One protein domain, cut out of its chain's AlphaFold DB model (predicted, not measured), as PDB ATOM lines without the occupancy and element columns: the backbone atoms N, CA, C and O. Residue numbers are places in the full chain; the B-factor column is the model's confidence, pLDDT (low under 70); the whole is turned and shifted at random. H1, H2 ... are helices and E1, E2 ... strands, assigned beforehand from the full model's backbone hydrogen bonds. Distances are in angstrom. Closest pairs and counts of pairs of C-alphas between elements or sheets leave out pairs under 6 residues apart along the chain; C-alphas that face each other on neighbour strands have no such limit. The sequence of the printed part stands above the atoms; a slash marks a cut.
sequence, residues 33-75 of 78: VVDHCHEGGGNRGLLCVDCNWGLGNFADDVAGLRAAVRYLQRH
ATOM      1  N   VAL A  33     -33.871 -23.602 -26.683       86.88
ATOM      2  CA  VAL A  33     -34.300 -22.208 -26.682       86.88
ATOM      3  C   VAL A  33     -35.385 -22.014 -25.630       86.88
ATOM      4  O   VAL A  33     -36.113 -22.951 -25.294       86.88
ATOM      5  N   VAL A  34     -35.449 -20.801 -25.079       88.06
ATOM      6  CA  VAL A  34     -36.500 -20.407 -24.138       88.06
ATOM      7  C   VAL A  34     -37.785 -20.196 -24.926       88.06
ATOM      8  O   VAL A  34     -37.846 -19.340 -25.807       88.06
ATOM      9  N   ASP A  35     -38.792 -20.990 -24.597       87.88
ATOM     10  CA  ASP A  35     -40.136 -20.872 -25.138       87.88
ATOM     11  C   ASP A  35     -40.928 -19.818 -24.354       87.88
ATOM     12  O   ASP A  35     -40.896 -19.785 -23.116       87.88
ATOM     13  N   HIS A  36     -41.639 -18.960 -25.080       83.56
ATOM     14  CA  HIS A  36     -42.434 -17.864 -24.537       83.56
ATOM     15  C   HIS A  36     -43.879 -17.986 -25.013       83.56
ATOM     16  O   HIS A  36     -44.140 -18.296 -26.169       83.56
ATOM     17  N   CYS A  37     -44.826 -17.736 -24.111       79.56
ATOM     18  CA  CYS A  37     -46.243 -17.704 -24.445       79.56
ATOM     19  C   CYS A  37     -46.567 -16.430 -25.235       79.56
ATOM     20  O   CYS A  37     -46.321 -15.326 -24.743       79.56
ATOM     21  N   HIS A  38     -47.162 -16.576 -26.419       72.19
ATOM     22  CA  HIS A  38     -47.521 -15.442 -27.276       72.19
ATOM     23  C   HIS A  38     -48.654 -14.568 -26.703       72.19
ATOM     24  O   HIS A  38     -48.734 -13.389 -27.038       72.19
ATOM     25  N   GLU A  39     -49.504 -15.102 -25.816       74.62
ATOM     26  CA  GLU A  39     -50.617 -14.349 -25.208       74.62
ATOM     27  C   GLU A  39     -50.203 -13.576 -23.947       74.62
ATOM     28  O   GLU A  39     -50.645 -12.452 -23.720       74.62
ATOM     29  N   GLY A  40     -49.362 -14.188 -23.105       73.00
ATOM     30  CA  GLY A  40     -49.008 -13.656 -21.784       73.00
ATOM     31  C   GLY A  40     -47.580 -13.126 -21.665       73.00
ATOM     32  O   GLY A  40     -47.210 -12.636 -20.600       73.00
ATOM     33  N   GLY A  41     -46.744 -13.297 -22.696       76.00
ATOM     34  CA  GLY A  41     -45.324 -12.918 -22.701       76.00
ATOM     35  C   GLY A  41     -44.435 -13.695 -21.716       76.00
ATOM     36  O   GLY A  41     -43.224 -13.496 -21.691       76.00
ATOM     37  N   GLY A  42     -45.018 -14.570 -20.891       85.94
ATOM     38  CA  GLY A  42     -44.307 -15.355 -19.890       85.94
ATOM     39  C   GLY A  42     -43.540 -16.534 -20.490       85.94
ATOM     40  O   GLY A  42     -44.006 -17.190 -21.422       85.94
ATOM     41  N   ASN A  43     -42.381 -16.838 -19.906       89.56
ATOM     42  CA  ASN A  43     -41.580 -18.008 -20.267       89.56
ATOM     43  C   ASN A  43     -42.278 -19.298 -19.803       89.56
ATOM     44  O   ASN A  43     -42.690 -19.389 -18.645       89.56
ATOM     45  N   ARG A  44     -42.370 -20.307 -20.679       87.88
ATOM     46  CA  ARG A  44     -42.969 -21.619 -20.358       87.88
ATOM     47  C   ARG A  44     -41.912 -22.639 -19.937       87.88
ATOM     48  O   ARG A  44     -42.012 -23.238 -18.870       87.88
ATOM     49  N   GLY A  45     -40.887 -22.834 -20.765       86.56
ATOM     50  CA  GLY A  45     -39.849 -23.837 -20.537       86.56
ATOM     51  C   GLY A  45     -38.762 -23.829 -21.608       86.56
ATOM     52  O   GLY A  45     -38.667 -22.904 -22.410       86.56
ATOM     53  N   LEU A  46     -37.922 -24.866 -21.610       85.06
ATOM     54  CA  LEU A  46     -36.906 -25.075 -22.641       85.06
ATOM     55  C   LEU A  46     -37.419 -26.068 -23.683       85.06
ATOM     56  O   LEU A  46     -37.809 -27.183 -23.335       85.06
ATOM     57  N   LEU A  47     -37.364 -25.682 -24.955       84.12
ATOM     58  CA  LEU A  47     -37.698 -26.534 -26.098       84.12
ATOM     59  C   LEU A  47     -36.516 -26.609 -27.062       84.12
ATOM     60  O   LEU A  47     -35.665 -25.724 -27.079       84.12
ATOM     61  N   CYS A  48     -36.453 -27.643 -27.905       84.25
ATOM     62  CA  CYS A  48     -35.567 -27.573 -29.066       84.25
ATOM     63  C   CYS A  48     -36.094 -26.536 -30.072       84.25
ATOM     64  O   CYS A  48     -37.292 -26.240 -30.095       84.25
ATOM     65  N   VAL A  49     -35.202 -26.016 -30.920       85.50
ATOM     66  CA  VAL A  49     -35.525 -24.985 -31.926       85.50
ATOM     67  C   VAL A  49     -36.737 -25.374 -32.785       85.50
ATOM     68  O   VAL A  49     -37.652 -24.570 -32.935       85.50
ATOM     69  N   ASP A  50     -36.796 -26.621 -33.263       85.31
ATOM     70  CA  ASP A  50     -37.886 -27.083 -34.136       85.31
ATOM     71  C   ASP A  50     -39.240 -27.136 -33.424       85.31
ATOM     72  O   ASP A  50     -40.262 -26.788 -34.008       85.31
ATOM     73  N   CYS A  51     -39.265 -27.562 -32.157       86.44
ATOM     74  CA  CYS A  51     -40.496 -27.556 -31.369       86.44
ATOM     75  C   CYS A  51     -40.956 -26.120 -31.100       86.44
ATOM     76  O   CYS A  51     -42.144 -25.841 -31.225       86.44
ATOM     77  N   ASN A  52     -40.023 -25.217 -30.780       88.88
ATOM     78  CA  ASN A  52     -40.323 -23.806 -30.550       88.88
ATOM     79  C   ASN A  52     -40.909 -23.138 -31.805       88.88
ATOM     80  O   ASN A  52     -41.957 -22.505 -31.741       88.88
ATOM     81  N   TRP A  53     -40.284 -23.335 -32.968       89.38
ATOM     82  CA  TRP A  53     -40.841 -22.862 -34.239       89.38
ATOM     83  C   TRP A  53     -42.162 -23.539 -34.589       89.38
ATOM     84  O   TRP A  53     -43.066 -22.880 -35.091       89.38
ATOM     85  N   GLY A  54     -42.299 -24.832 -34.291       91.25
ATOM     86  CA  GLY A  54     -43.548 -25.563 -34.453       91.25
ATOM     87  C   GLY A  54     -44.701 -24.881 -33.723       91.25
ATOM     88  O   GLY A  54     -45.703 -24.581 -34.357       91.25
ATOM     89  N   LEU A  55     -44.549 -24.576 -32.431       90.56
ATOM     90  CA  LEU A  55     -45.578 -23.866 -31.659       90.56
ATOM     91  C   LEU A  55     -45.864 -22.468 -32.224       90.56
ATOM     92  O   LEU A  55     -47.026 -22.126 -32.450       90.56
ATOM     93  N   GLY A  56     -44.813 -21.710 -32.555       90.06
ATOM     94  CA  GLY A  56     -44.947 -20.371 -33.135       90.06
ATOM     95  C   GLY A  56     -45.692 -20.350 -34.476       90.06
ATOM     96  O   GLY A  56     -46.490 -19.448 -34.716       90.06
ATOM     97  N   ASN A  57     -45.513 -21.372 -35.320       92.75
ATOM     98  CA  ASN A  57     -46.224 -21.506 -36.599       92.75
ATOM     99  C   ASN A  57     -47.733 -21.737 -36.434       92.75
ATOM    100  O   ASN A  57     -48.499 -21.432 -37.344       92.75
ATOM    101  N   PHE A  58     -48.159 -22.265 -35.285       93.50
ATOM    102  CA  PHE A  58     -49.572 -22.371 -34.916       93.50
ATOM    103  C   PHE A  58     -50.034 -21.198 -34.045       93.50
ATOM    104  O   PHE A  58     -51.153 -21.236 -33.548       93.50
ATOM    105  N   ALA A  59     -49.204 -20.167 -33.852       90.81
ATOM    106  CA  ALA A  59     -49.477 -19.035 -32.968       90.81
ATOM    107  C   ALA A  59     -49.917 -19.466 -31.556       90.81
ATOM    108  O   ALA A  59     -50.798 -18.848 -30.969       90.81
ATOM    109  N   ASP A  60     -49.327 -20.546 -31.034       88.88
ATOM    110  CA  ASP A  60     -49.716 -21.182 -29.769       88.88
ATOM    111  C   ASP A  60     -51.177 -21.702 -29.707       88.88
ATOM    112  O   ASP A  60     -51.646 -22.100 -28.638       88.88
ATOM    113  N   ASP A  61     -51.895 -21.789 -30.836       92.38
ATOM    114  CA  ASP A  61     -53.282 -22.268 -30.883       92.38
ATOM    115  C   ASP A  61     -53.384 -23.797 -30.751       92.38
ATOM    116  O   ASP A  61     -53.075 -24.588 -31.654       92.38
ATOM    117  N   VAL A  62     -53.924 -24.227 -29.611       93.75
ATOM    118  CA  VAL A  62     -54.194 -25.636 -29.301       93.75
ATOM    119  C   VAL A  62     -55.188 -26.263 -30.286       93.75
ATOM    120  O   VAL A  62     -55.071 -27.455 -30.597       93.75
ATOM    121  N   ALA A  63     -56.176 -25.513 -30.785       96.44
ATOM    122  CA  ALA A  63     -57.166 -26.047 -31.720       96.44
ATOM    123  C   ALA A  63     -56.529 -26.373 -33.081       96.44
ATOM    124  O   ALA A  63     -56.741 -27.480 -33.600       96.44
ATOM    125  N   GLY A  64     -55.700 -25.467 -33.605       96.62
ATOM    126  CA  GLY A  64     -54.893 -25.654 -34.810       96.62
ATOM    127  C   GLY A  64     -53.930 -26.835 -34.700       96.62
ATOM    128  O   GLY A  64     -53.926 -27.712 -35.569       96.62
ATOM    129  N   LEU A  65     -53.202 -26.951 -33.584       95.69
ATOM    130  CA  LEU A  65     -52.318 -28.096 -33.323       95.69
ATOM    131  C   LEU A  65     -53.084 -29.429 -33.343       95.69
ATOM    132  O   LEU A  65     -52.659 -30.397 -33.979       95.69
ATOM    133  N   ARG A  66     -54.261 -29.485 -32.704       96.88
ATOM    134  CA  ARG A  66     -55.125 -30.679 -32.744       96.88
ATOM    135  C   ARG A  66     -55.629 -30.975 -34.158       96.88
ATOM    136  O   ARG A  66     -55.772 -32.144 -34.511       96.88
ATOM    137  N   ALA A  67     -55.912 -29.953 -34.964       97.38
ATOM    138  CA  ALA A  67     -56.314 -30.135 -36.357       97.38
ATOM    139  C   ALA A  67     -55.186 -30.735 -37.209       97.38
ATOM    140  O   ALA A  67     -55.454 -31.653 -37.987       97.38
ATOM    141  N   ALA A  68     -53.942 -30.294 -37.006       96.12
ATOM    142  CA  ALA A  68     -52.767 -30.854 -37.669       96.12
ATOM    143  C   ALA A  68     -52.546 -32.332 -37.307       96.12
ATOM    144  O   ALA A  68     -52.321 -33.156 -38.193       96.12
ATOM    145  N   VAL A  69     -52.707 -32.704 -36.030       95.62
ATOM    146  CA  VAL A  69     -52.670 -34.119 -35.610       95.62
ATOM    147  C   VAL A  69     -53.749 -34.931 -36.325       95.62
ATOM    148  O   VAL A  69     -53.444 -35.975 -36.897       95.62
ATOM    149  N   ARG A  70     -54.996 -34.435 -36.359       96.81
ATOM    150  CA  ARG A  70     -56.091 -35.112 -37.075       96.81
ATOM    151  C   ARG A  70     -55.811 -35.255 -38.569       96.81
ATOM    152  O   ARG A  70     -56.231 -36.239 -39.160       96.81
ATOM    153  N   TYR A  71     -55.160 -34.271 -39.189       96.38
ATOM    154  CA  TYR A  71     -54.761 -34.349 -40.594       96.38
ATOM    155  C   TYR A  71     -53.780 -35.497 -40.827       96.38
ATOM    156  O   TYR A  71     -54.049 -36.347 -41.665       96.38
ATOM    157  N   LEU A  72     -52.711 -35.575 -40.031       95.94
ATOM    158  CA  LEU A  72     -51.736 -36.664 -40.131       95.94
ATOM    159  C   LEU A  72     -52.382 -38.033 -39.908       95.94
ATOM    160  O   LEU A  72     -52.096 -38.964 -40.645       95.94
ATOM    161  N   GLN A  73     -53.283 -38.148 -38.931       95.25
ATOM    162  CA  GLN A  73     -54.002 -39.396 -38.658       95.25
ATOM    163  C   GLN A  73     -54.861 -39.866 -39.836       95.25
ATOM    164  O   GLN A  73     -55.008 -41.067 -40.021       95.25
ATOM    165  N   ARG A  74     -55.424 -38.947 -40.632       96.81
ATOM    166  CA  ARG A  74     -56.210 -39.307 -41.824       96.81
ATOM    167  C   ARG A  74     -55.360 -39.819 -42.990       96.81
ATOM    168  O   ARG A  74     -55.934 -40.423 -43.880       96.81
ATOM    169  N   HIS A  75     -54.052 -39.568 -42.975       96.19
ATOM    170  CA  HIS A  75     -53.122 -39.849 -44.077       96.19
ATOM    171  C   HIS A  75     -51.919 -40.697 -43.633       96.19
ATOM    172  O   HIS A  75     -50.862 -40.651 -44.253       96.19
TER     173      HIS A  75
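AT A GLANCE: This is residues 33 to 75 of the 78 residues of the protein "Recombination endonuclease VII" of Geodermatophilus siccatus (UniProt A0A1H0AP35). A small hairpin of two strands, E1 and E2, has the short helix H1 beside it on the side of E1, and the longer helix H2 reaches away from H1 as an arm. H1 lies between the hairpin and H2, and residues 69 to 75, of which 69 to 74 belong to H2, stick out free. The printed part has 43 residues with two named strands and two named helices, in the order E1, E2, H1, H2; the sheet E1 - E2 is antiparallel and the class is mixed, helices and strands. The whole is loose, with a radius of gyration of the C-alphas of 11.6 A, and elongated, spanning 34 by 20 by 13 A.

IN THESE COORDINATES: Strand E1, residues 33 to 36, begins with C-alpha 33 at (-34.300, -22.208, -26.682) and is 9.5 A long. Strand E2, residues 43 to 48, is 14.3 A long. Helix H1, residues 49 to 57, is 12.2 A long and begins with C-alpha 49 at (-35.525, -24.985, -31.926). Helix H2, residues 62 to 74, is 18.6 A long and ends with C-alpha 74 at (-56.210, -39.307, -41.824).

HOW THE PARTS SIT: E1 and E2 form an antiparallel hairpin, with 143 degrees between their directions. The C-alphas of His 36 and Asn 43 face each other at 4.4 A; N 33 and O 47, at 2.8 A, are within hydrogen-bond range. The closest C-alphas of E1 and H1 are those of Val 33 and Val 49, 6.1 A apart. H1 and H2 are near each other, with 6 pairs of C-alphas within 10 A. H2 is apart from E1 and E2. In H1 and H2 every O i to N i+4 pair is within hydrogen-bond range.

THE WHOLE: The two C-alphas farthest apart, those of Gly 42 and His 75, are 35.5 A apart. The printed part has no cut and no long link. The mean pLDDT of the printed part is 89.2, and no printed residue is under 70.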